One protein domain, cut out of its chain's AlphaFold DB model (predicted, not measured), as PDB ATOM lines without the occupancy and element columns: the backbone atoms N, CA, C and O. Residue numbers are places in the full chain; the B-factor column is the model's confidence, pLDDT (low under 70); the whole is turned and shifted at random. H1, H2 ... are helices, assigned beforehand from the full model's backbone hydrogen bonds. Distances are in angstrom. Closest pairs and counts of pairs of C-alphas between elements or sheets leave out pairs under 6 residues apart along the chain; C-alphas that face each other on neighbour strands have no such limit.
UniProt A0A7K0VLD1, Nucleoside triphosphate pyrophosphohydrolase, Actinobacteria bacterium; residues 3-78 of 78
ATOM      1  N   GLU A   3      92.890 155.581 210.009       94.81
ATOM      2  CA  GLU A   3      92.065 154.369 209.980       94.81
ATOM      3  C   GLU A   3      92.394 153.486 211.183       94.81
ATOM      4  O   GLU A   3      91.519 153.227 212.002       94.81
ATOM      5  N   ALA A   4      93.680 153.197 211.401       96.38
ATOM      6  CA  ALA A   4      94.124 152.462 212.586       96.38
ATOM      7  C   ALA A   4      93.692 153.134 213.904       96.38
ATOM      8  O   ALA A   4      93.301 152.462 214.847       96.38
ATOM      9  N   ALA A   5      93.722 154.471 213.986       97.88
ATOM     10  CA  ALA A   5      93.264 155.176 215.184       97.88
ATOM     11  C   ALA A   5      91.748 155.045 215.420       97.88
ATOM     12  O   ALA A   5      91.311 155.024 216.570       97.88
ATOM     13  N   ALA A   6      90.949 154.987 214.351       97.94
ATOM     14  CA  ALA A   6      89.508 154.781 214.450       97.94
ATOM     15  C   ALA A   6      89.178 153.355 214.912       97.94
ATOM     16  O   ALA A   6      88.303 153.195 215.762       97.94
ATOM     17  N   ASP A   7      89.913 152.358 214.413       98.12
ATOM     18  CA  ASP A   7      89.760 150.956 214.814       98.12
ATOM     19  C   ASP A   7      90.066 150.768 216.309       98.12
ATOM     20  O   ASP A   7      89.218 150.292 217.064       98.12
ATOM     21  N   GLU A   8      91.218 151.263 216.777       98.38
ATOM     22  CA  GLU A   8      91.613 151.190 218.194       98.38
ATOM     23  C   GLU A   8      90.644 151.952 219.117       98.38
ATOM     24  O   GLU A   8      90.333 151.520 220.231       98.38
ATOM     25  N   LEU A   9      90.113 153.093 218.659       98.31
ATOM     26  CA  LEU A   9      89.083 153.825 219.398       98.31
ATOM     27  C   LEU A   9      87.777 153.019 219.487       98.31
ATOM     28  O   LEU A   9      87.116 153.042 220.528       98.31
ATOM     29  N   GLY A  10      87.411 152.298 218.425       98.12
ATOM     30  CA  GLY A  10      86.271 151.384 218.411       98.12
ATOM     31  C   GLY A  10      86.405 150.276 219.456       98.12
ATOM     32  O   GLY A  10      85.483 150.071 220.251       98.12
ATOM     33  N   ASP A  11      87.571 149.635 219.523       98.50
ATOM     34  CA  ASP A  11      87.868 148.584 220.503       98.50
ATOM     35  C   ASP A  11      87.838 149.103 221.946       98.50
ATOM     36  O   ASP A  11      87.306 148.439 222.847       98.50
ATOM     37  N   LEU A  12      88.329 150.324 222.182       98.44
ATOM     38  CA  LEU A  12      88.233 150.978 223.486       98.44
ATOM     39  C   LEU A  12      86.772 151.239 223.882       98.44
ATOM     40  O   LEU A  12      86.364 150.903 224.997       98.44
ATOM     41  N   LEU A  13      85.964 151.803 222.978       98.31
ATOM     42  CA  LEU A  13      84.544 152.066 223.231       98.31
ATOM     43  C   LEU A  13      83.770 150.764 223.492       98.31
ATOM     44  O   LEU A  13      82.987 150.690 224.444       98.31
ATOM     45  N   PHE A  14      84.029 149.715 222.708       98.19
ATOM     46  CA  PHE A  14      83.442 148.390 222.909       98.19
ATOM     47  C   PHE A  14      83.841 147.783 224.261       98.19
ATOM     48  O   PHE A  14      83.000 147.242 224.985       98.19
ATOM     49  N   SER A  15      85.107 147.929 224.652       98.44
ATOM     50  CA  SER A  15      85.602 147.484 225.956       98.44
ATOM     51  C   SER A  15      84.893 148.199 227.110       98.44
ATOM     52  O   SER A  15      84.468 147.545 228.064       98.44
ATOM     53  N   VAL A  16      84.667 149.515 227.010       98.31
ATOM     54  CA  VAL A  16      83.909 150.291 228.012       98.31
ATOM     55  C   VAL A  16      82.456 149.812 228.117       98.31
ATOM     56  O   VAL A  16      81.947 149.625 229.225       98.31
ATOM     57  N   VAL A  17      81.796 149.544 226.985       98.25
ATOM     58  CA  VAL A  17      80.440 148.959 226.961       98.25
ATOM     59  C   VAL A  17      80.420 147.596 227.655       98.25
ATOM     60  O   VAL A  17      79.512 147.307 228.439       98.25
ATOM     61  N   ASN A  18      81.437 146.762 227.431       98.19
ATOM     62  CA  ASN A  18      81.546 145.473 228.106       98.19
ATOM     63  C   ASN A  18      81.763 145.617 229.612       98.19
ATOM     64  O   ASN A  18      81.144 144.875 230.375       98.19
ATOM     65  N   VAL A  19      82.577 146.572 230.066       98.50
ATOM     66  CA  VAL A  19      82.727 146.870 231.499       98.50
ATOM     67  C   VAL A  19      81.379 147.257 232.111       98.50
ATOM     68  O   VAL A  19      80.999 146.694 233.138       98.50
ATOM     69  N   ALA A  20      80.608 148.136 231.461       98.25
ATOM     70  CA  ALA A  20      79.270 148.506 231.928       98.25
ATOM     71  C   ALA A  20      78.356 147.275 232.072       98.25
ATOM     72  O   ALA A  20      77.738 147.087 233.122       98.25
ATOM     73  N   ARG A  21      78.354 146.370 231.081       96.62
ATOM     74  CA  ARG A  21      77.603 145.103 231.148       96.62
ATOM     75  C   ARG A  21      78.027 144.218 232.323       96.62
ATOM     76  O   ARG A  21      77.157 143.691 233.014       96.62
ATOM     77  N   HIS A  22      79.330 144.062 232.573       98.19
ATOM     78  CA  HIS A  22      79.838 143.272 233.707       98.19
ATOM     79  C   HIS A  22      79.399 143.857 235.054       98.19
ATOM     80  O   HIS A  22      79.065 143.115 235.977       98.19
ATOM     81  N   LEU A  23      79.338 145.186 235.145       98.31
ATOM     82  CA  LEU A  23      78.853 145.914 236.318       98.31
ATOM     83  C   LEU A  23      77.319 145.989 236.402       98.31
ATOM     84  O   LEU A  23      76.797 146.565 237.353       98.31
ATOM     85  N   LYS A  24      76.591 145.398 235.443       98.00
ATOM     86  CA  LYS A  24      75.122 145.469 235.322       98.00
ATOM     87  C   LYS A  24      74.597 146.909 235.217       98.00
ATOM     88  O   LYS A  24      73.502 147.212 235.684       98.00
ATOM     89  N   ILE A  25      75.382 147.785 234.598       98.19
ATOM     90  CA  ILE A  25      75.024 149.167 234.277       98.19
ATOM     91  C   ILE A  25      74.574 149.209 232.818       98.19
ATOM     92  O   ILE A  25      75.242 148.652 231.947       98.19
ATOM     93  N   ASP A  26      73.463 149.892 232.542       97.88
ATOM     94  CA  ASP A  26      73.073 150.206 231.169       97.88
ATOM     95  C   ASP A  26      73.991 151.324 230.622       97.88
ATOM     96  O   ASP A  26      73.963 152.448 231.142       97.88
ATOM     97  N   PRO A  27      74.842 151.037 229.616       97.12
ATOM     98  CA  PRO A  27      75.820 151.998 229.116       97.12
ATOM     99  C   PRO A  27      75.171 153.200 228.422       97.12
ATOM    100  O   PRO A  27      75.708 154.304 228.504       97.12
ATOM    101  N   GLU A  28      74.021 153.019 227.766       96.94
ATOM    102  CA  GLU A  28      73.317 154.106 227.086       96.94
ATOM    103  C   GLU A  28      72.739 155.082 228.113       96.94
ATOM    104  O   GLU A  28      72.924 156.297 228.005       96.94
ATOM    105  N   VAL A  29      72.085 154.553 229.148       97.69
ATOM    106  CA  VAL A  29      71.539 155.360 230.244       97.69
ATOM    107  C   VAL A  29      72.660 156.090 230.987       97.69
ATOM    108  O   VAL A  29      72.537 157.289 231.249       97.69
ATOM    109  N   ALA A  30      73.771 155.408 231.284       97.12
ATOM    110  CA  ALA A  30      74.925 156.014 231.947       97.12
ATOM    111  C   ALA A  30      75.545 157.149 231.114       97.12
ATOM    112  O   ALA A  30      75.817 158.230 231.646       97.12
ATOM    113  N   LEU A  31      75.716 156.940 229.805       97.06
ATOM    114  CA  LEU A  31      76.222 157.963 228.893       97.06
ATOM    115  C   LEU A  31      75.264 159.155 228.803       97.06
ATOM    116  O   LEU A  31      75.695 160.302 228.913       97.06
ATOM    117  N   ARG A  32      73.956 158.903 228.678       97.56
ATOM    118  CA  ARG A  32      72.931 159.956 228.643       97.56
ATOM    119  C   ARG A  32      72.955 160.806 229.915       97.56
ATOM    120  O   ARG A  32      72.891 162.032 229.829       97.56
ATOM    121  N   ALA A  33      73.100 160.178 231.082       96.88
ATOM    122  CA  ALA A  33      73.240 160.882 232.354       96.88
ATOM    123  C   ALA A  33      74.533 161.716 232.419       96.88
ATOM    124  O   ALA A  33      74.513 162.856 232.884       96.88
ATOM    125  N   ALA A  34      75.654 161.186 231.917       96.44
ATOM    126  CA  ALA A  34      76.915 161.921 231.848       96.44
ATOM    127  C   ALA A  34      76.815 163.164 230.945       96.44
ATOM    128  O   ALA A  34      77.259 164.240 231.349       96.44
ATOM    129  N   VAL A  35      76.176 163.042 229.776       97.19
ATOM    130  CA  VAL A  35      75.927 164.163 228.852       97.19
ATOM    131  C   VAL A  35      75.004 165.207 229.482       97.19
ATOM    132  O   VAL A  35      75.300 166.398 229.418       97.19
ATOM    133  N   ALA A  36      73.920 164.786 230.142       96.69
ATOM    134  CA  ALA A  36      73.020 165.705 230.840       96.69
ATOM    135  C   ALA A  36      73.747 166.491 231.947       96.69
ATOM    136  O   ALA A  36      73.595 167.708 232.042       96.69
ATOM    137  N   LYS A  37      74.597 165.817 232.732       95.12
ATOM    138  CA  LYS A  37      75.443 166.450 233.754       95.12
ATOM    139  C   LYS A  37      76.445 167.434 233.149       95.12
ATOM    140  O   LYS A  37      76.621 168.522 233.686       95.12
ATOM    141  N   PHE A  38      77.095 167.073 232.039       96.50
ATOM    142  CA  PHE A  38      78.003 167.976 231.327       96.50
ATOM    143  C   PHE A  38      77.271 169.241 230.874       96.50
ATOM    144  O   PHE A  38      77.728 170.341 231.163       96.50
ATOM    145  N   ARG A  39      76.104 169.082 230.239       97.00
ATOM    146  CA  ARG A  39      75.274 170.201 229.786       97.00
ATOM    147  C   ARG A  39      74.885 171.121 230.943       97.00
ATOM    148  O   ARG A  39      75.085 172.322 230.836       97.00
ATOM    149  N   HIS A  40      74.388 170.561 232.047       95.88
ATOM    150  CA  HIS A  40      74.005 171.351 233.220       95.88
ATOM    151  C   HIS A  40      75.173 172.187 233.762       95.88
ATOM    152  O   HIS A  40      75.018 173.367 234.073       95.88
ATOM    153  N   ARG A  41      76.362 171.583 233.843       96.38
ATOM    154  CA  ARG A  41      77.568 172.281 234.296       96.38
ATOM    155  C   ARG A  41      78.009 173.351 233.312       96.38
ATOM    156  O   ARG A  41      78.372 174.441 233.733       96.38
ATOM    157  N   PHE A  42      77.936 173.073 232.017       96.00
ATOM    158  CA  PHE A  42      78.292 174.051 231.000       96.00
ATOM    159  C   PHE A  42      77.355 175.268 231.023       96.00
ATOM    160  O   PHE A  42      77.834 176.396 231.017       96.00
ATOM    161  N   GLU A  43      76.045 175.064 231.193       96.44
ATOM    162  CA  GLU A  43      75.079 176.156 231.403       96.44
ATOM    163  C   GLU A  43      75.441 177.000 232.645       96.44
ATOM    164  O   GLU A  43      75.315 178.225 232.640       96.44
ATOM    165  N   GLY A  44      75.937 176.367 233.714       96.44
ATOM    166  CA  GLY A  44      76.461 177.074 234.885       96.44
ATOM    167  C   GLY A  44      77.741 177.867 234.600       96.44
ATOM    168  O   GLY A  44      77.900 178.971 235.125       96.44
ATOM    169  N   VAL A  45      78.634 177.341 233.756       97.00
ATOM    170  CA  VAL A  45      79.858 178.036 233.320       97.00
ATOM    171  C   VAL A  45      79.494 179.278 232.512       97.00
ATOM    172  O   VAL A  45      80.029 180.349 232.789       97.00
ATOM    173  N   GLU A  46      78.538 179.176 231.587       96.94
ATOM    174  CA  GLU A  46      78.023 180.315 230.815       96.94
ATOM    175  C   GLU A  46      77.445 181.406 231.721       96.94
ATOM    176  O   GLU A  46      77.764 182.587 231.567       96.94
ATOM    177  N   GLN A  47      76.647 181.021 232.720       96.62
ATOM    178  CA  GLN A  47      76.082 181.962 233.689       96.62
ATOM    179  C   GLN A  47      77.164 182.659 234.519       96.62
ATOM    180  O   GLN A  47      77.099 183.870 234.731       96.62
ATOM    181  N   LEU A  48      78.158 181.909 234.997       96.75
ATOM    182  CA  LEU A  48      79.234 182.446 235.823       96.75
ATOM    183  C   LEU A  48      80.162 183.366 235.022       96.75
ATOM    184  O   LEU A  48      80.558 184.423 235.514       96.75
ATOM    185  N   ALA A  49      80.466 182.996 233.777       96.88
ATOM    186  CA  ALA A  49      81.222 183.832 232.856       96.88
ATOM    187  C   ALA A  49      80.492 185.155 232.591       96.88
ATOM    188  O   ALA A  49      81.086 186.220 232.749       96.88
ATOM    189  N   ALA A  50      79.185 185.102 232.310       96.12
ATOM    190  CA  ALA A  50      78.364 186.295 232.108       96.12
ATOM    191  C   ALA A  50      78.332 187.204 233.351       96.12
ATOM    192  O   ALA A  50      78.471 188.418 233.228       96.12
ATOM    193  N   GLN A  51      78.213 186.631 234.556       96.50
ATOM    194  CA  GLN A  51      78.258 187.385 235.820       96.50
ATOM    195  C   GLN A  51      79.595 188.100 236.048       96.50
ATOM    196  O   GLN A  51      79.637 189.137 236.707       96.50
ATOM    197  N   ARG A  52      80.688 187.539 235.523       96.19
ATOM    198  CA  ARG A  52      82.052 188.065 235.666       96.19
ATOM    199  C   ARG A  52      82.516 188.876 234.460       96.19
ATOM    200  O   ARG A  52      83.673 189.288 234.433       96.19
ATOM    201  N   SER A  53      81.643 189.107 233.478       96.31
ATOM    202  CA  SER A  53      81.990 189.752 232.206       96.31
ATOM    203  C   SER A  53      83.162 189.063 231.487       96.31
ATOM    204  O   SER A  53      83.977 189.722 230.843       96.31
ATOM    205  N   ILE A  54      83.257 187.736 231.616       95.69
ATOM    206  CA  ILE A  54      84.240 186.901 230.923       95.69
ATOM    207  C   ILE A  54      83.623 186.436 229.607       95.69
ATOM    208  O   ILE A  54      82.533 185.866 229.579       95.69
ATOM    209  N   GLU A  55      84.338 186.663 228.515       95.38
ATOM    210  CA  GLU A  55      83.943 186.223 227.182       95.38
ATOM    211  C   GLU A  55      84.530 184.825 226.931       95.38
ATOM    212  O   GLU A  55      85.745 184.649 226.883       95.38
ATOM    213  N   LEU A  56      83.668 183.804 226.845       92.56
ATOM    214  CA  LEU A  56      84.099 182.400 226.834       92.56
ATOM    215  C   LEU A  56      84.928 182.020 225.601       92.56
ATOM    216  O   LEU A  56      85.760 181.124 225.707       92.56
ATOM    217  N   SER A  57      84.719 182.663 224.445       91.44
ATOM    218  CA  SER A  57      85.445 182.295 223.222       91.44
ATOM    219  C   SER A  57      86.890 182.801 223.196       91.44
ATOM    220  O   SER A  57      87.728 182.193 222.531       91.44
ATOM    221  N   SER A  58      87.202 183.856 223.957       92.69
ATOM    222  CA  SER A  58      88.569 184.351 224.180       92.69
ATOM    223  C   SER A  58      89.178 183.928 225.519       92.69
ATOM    224  O   SER A  58      90.360 184.189 225.760       92.69
ATOM    225  N   ALA A  59      88.410 183.267 226.389       92.75
ATOM    226  CA  ALA A  59      88.908 182.772 227.663       92.75
ATOM    227  C   ALA A  59      89.988 181.694 227.459       92.75
ATOM    228  O   ALA A  59      89.841 180.767 226.662       92.75
ATOM    229  N   GLY A  60      91.081 181.803 228.217       94.62
ATOM    230  CA  GLY A  60      92.104 180.762 228.271       94.62
ATOM    231  C   GLY A  60      91.600 179.501 228.980       94.62
ATOM    232  O   GLY A  60      90.674 179.562 229.791       94.62
ATOM    233  N   LEU A  61      92.258 178.364 228.721       93.19
ATOM    234  CA  LEU A  61      91.916 177.074 229.341       93.19
ATOM    235  C   LEU A  61      91.893 177.148 230.873       93.19
ATOM    236  O   LEU A  61      90.966 176.640 231.482       93.19
ATOM    237  N   GLU A  62      92.838 177.864 231.485       95.94
ATOM    238  CA  GLU A  62      92.888 178.027 232.943       95.94
ATOM    239  C   GLU A  62      91.636 178.725 233.501       95.94
ATOM    240  O   GLU A  62      91.102 178.326 234.531       95.94
ATOM    241  N   THR A  63      91.120 179.742 232.805       94.81
ATOM    242  CA  THR A  63      89.881 180.421 233.206       94.81
ATOM    243  C   THR A  63      88.669 179.511 233.028       94.81
ATOM    244  O   THR A  63      87.799 179.480 233.896       94.81
ATOM    245  N   LEU A  64      88.608 178.755 231.926       94.81
ATOM    246  CA  LEU A  64      87.532 177.790 231.690       94.81
ATOM    247  C   LEU A  64      87.524 176.687 232.758       94.81
ATOM    248  O   LEU A  64      86.457 176.370 233.280       94.81
ATOM    249  N   ASP A  65      88.697 176.173 233.129       96.19
ATOM    250  CA  ASP A  65      88.857 175.163 234.176       96.19
ATOM    251  C   ASP A  65      88.421 175.704 235.546       96.19
ATOM    252  O   ASP A  65      87.650 175.050 236.247       96.19
ATOM    253  N   GLN A  66      88.807 176.936 235.901       96.94
ATOM    254  CA  GLN A  66      88.367 177.582 237.147       96.94
ATOM    255  C   GLN A  66      86.840 177.741 237.216       96.94
ATOM    256  O   GLN A  66      86.225 177.441 238.241       96.94
ATOM    257  N   LEU A  67      86.211 178.203 236.127       97.06
ATOM    258  CA  LEU A  67      84.753 178.330 236.054       97.06
ATOM    259  C   LEU A  67      84.073 176.957 236.159       97.06
ATOM    260  O   LEU A  67      83.050 176.820 236.833       97.06
ATOM    261  N   TRP A  68      84.637 175.946 235.498       97.19
ATOM    262  CA  TRP A  68      84.127 174.581 235.518       97.19
ATOM    263  C   TRP A  68      84.183 173.962 236.915       97.19
ATOM    264  O   TRP A  68      83.186 173.389 237.369       97.19
ATOM    265  N   ASP A  69      85.315 174.091 237.607       97.25
ATOM    266  CA  ASP A  69      85.496 173.559 238.956       97.25
ATOM    267  C   ASP A  69      84.545 174.225 239.955       97.25
ATOM    268  O   ASP A  69      83.876 173.524 240.717       97.25
ATOM    269  N   GLU A  70      84.361 175.544 239.876       96.50
ATOM    270  CA  GLU A  70      83.404 176.254 240.729       96.50
ATOM    271  C   GLU A  70      81.957 175.782 240.502       96.50
ATOM    272  O   GLU A  70      81.191 175.591 241.451       96.50
ATOM    273  N   VAL A  71      81.553 175.551 239.250       97.06
ATOM    274  CA  VAL A  71      80.211 175.025 238.955       97.06
ATOM    275  C   VAL A  71      80.064 173.587 239.442       97.06
ATOM    276  O   VAL A  71      79.027 173.226 240.004       97.06
ATOM    277  N   LYS A  72      81.097 172.762 239.266       95.44
ATOM    278  CA  LYS A  72      81.124 171.380 239.746       95.44
ATOM    279  C   LYS A  72      81.006 171.304 241.271       95.44
ATOM    280  O   LYS A  72      80.278 170.441 241.755       95.44
ATOM    281  N   GLU A  73      81.655 172.191 242.023       94.56
ATOM    282  CA  GLU A  73      81.512 172.268 243.486       94.56
ATOM    283  C   GLU A  73      80.077 172.614 243.912       94.56
ATOM    284  O   GLU A  73      79.516 171.972 244.807       94.56
ATOM    285  N   ARG A  74      79.437 173.569 243.226       91.50
ATOM    286  CA  ARG A  74      78.030 173.942 243.471       91.50
ATOM    287  C   ARG A  74      77.047 172.813 243.141       91.50
ATOM    288  O   ARG A  74      76.026 172.693 243.808       91.50
ATOM    289  N   ASP A  75      77.340 172.016 242.114       87.94
ATOM    290  CA  ASP A  75      76.546 170.854 241.679       87.94
ATOM    291  C   ASP A  75      76.647 169.681 242.671       87.94
ATOM    292  O   ASP A  75      75.654 169.022 242.945       87.94
ATOM    293  N   ILE A  76      77.830 169.448 243.257       79.50
ATOM    294  CA  ILE A  76      78.066 168.375 244.244       79.50
ATOM    295  C   ILE A  76      77.448 168.693 245.616       79.50
ATOM    296  O   ILE A  76      77.112 167.778 246.363       79.50
ATOM    297  N   THR A  77      77.317 169.974 245.960       64.19
ATOM    298  CA  THR A  77      76.809 170.423 247.271       64.19
ATOM    299  C   THR A  77      75.268 170.501 247.324       64.19
ATOM    300  O   THR A  77      74.709 170.851 248.362       64.19
ATOM    301  N   LYS A  78      74.574 170.191 246.220       52.44
ATOM    302  CA  LYS A  78      73.104 170.090 246.143       52.44
ATOM    303  C   LYS A  78      72.616 168.684 246.471       52.44
ATOM    304  O   LYS A  78      71.545 168.601 247.109       52.44
TER     305      LYS A  78
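AT A GLANCE: This is residues 3 to 78 of the 78 residues of the protein "Nucleoside triphosphate pyrophosphohydrolase" of Actinobacteria bacterium (UniProt A0A7K0VLD1). A long straight helix, H2, makes the crossbar of an open, flat frame: H1 makes a corner with it near one end, and H3 crosses it and packs on it toward the other end. H1 and H3 run in much the same direction with a wide gap between them, and residues 3 to 15 of H1 stick out alone. The printed part has 76 residues with three named helices, in the order H1, H2, H3 along the chain, and no named strand; its class is all helix. It is only just loose, close to extended, with a radius of gyration of the C-alphas of 16.9 A and spans of 44 by 35 by 15 A.

IN THESE COORDINATES: H1 covers residues 3 to 22 and measures 28.9 A from first to last C-alpha, beginning with the C-alpha of Glu 3 at (92.065, 154.369, 209.980). H2 covers residues 27 to 51 and is the longest helix, 36.1 A from the C-alpha of Pro 27 at (75.820, 151.998, 229.116) to that of Gln 51. H3 covers residues 61 to 76 and measures 22.1 A, ending with the C-alpha of Ile 76 at (78.066, 168.375, 244.244).

HOW THE PARTS SIT: H1 and H2 touch only at the corner by their link, and only just, with 3 pairs of C-alphas within 8 A. H1 touches H2 with residues 17 to 21 alone, and H2 touches H1 with residue 27 alone; the closest C-alphas of the two are those of Ala 20 and Pro 27, 5.7 A apart. Their lines stand about perpendicular, at 73 degrees, and their centres are 23.9 A apart. Residues 31 to 36 of H2 stand free. Farther along, H2 touches H3 with residues 41 to 49 alone, with 12 pairs of C-alphas within 8 A. The closest C-alphas of the two are those of Val 45 and Leu 67, 5.6 A apart. H2 and H3 run opposite ways at a steep tilt of 67 degrees, with their centres 11.5 A apart. H1 and H3 are apart. In H1, H2 and H3 every O i to N i+4 pair is within hydrogen-bond range.

THE WHOLE: The two C-alphas farthest apart are those of His 22 and Ser 53, at 46.6 A, and the C-alphas of Glu 3 and Lys 78 are 43.8 A apart. The printed part has no cut and ends at residue 78, the chain's last residue. The link from H1 to H2 is tight, with 4 residues, and the link from H2 to H3 is short, with 9 residues. The mean pLDDT of the printed part is 95.2, and residues 77 to 78 are under 70.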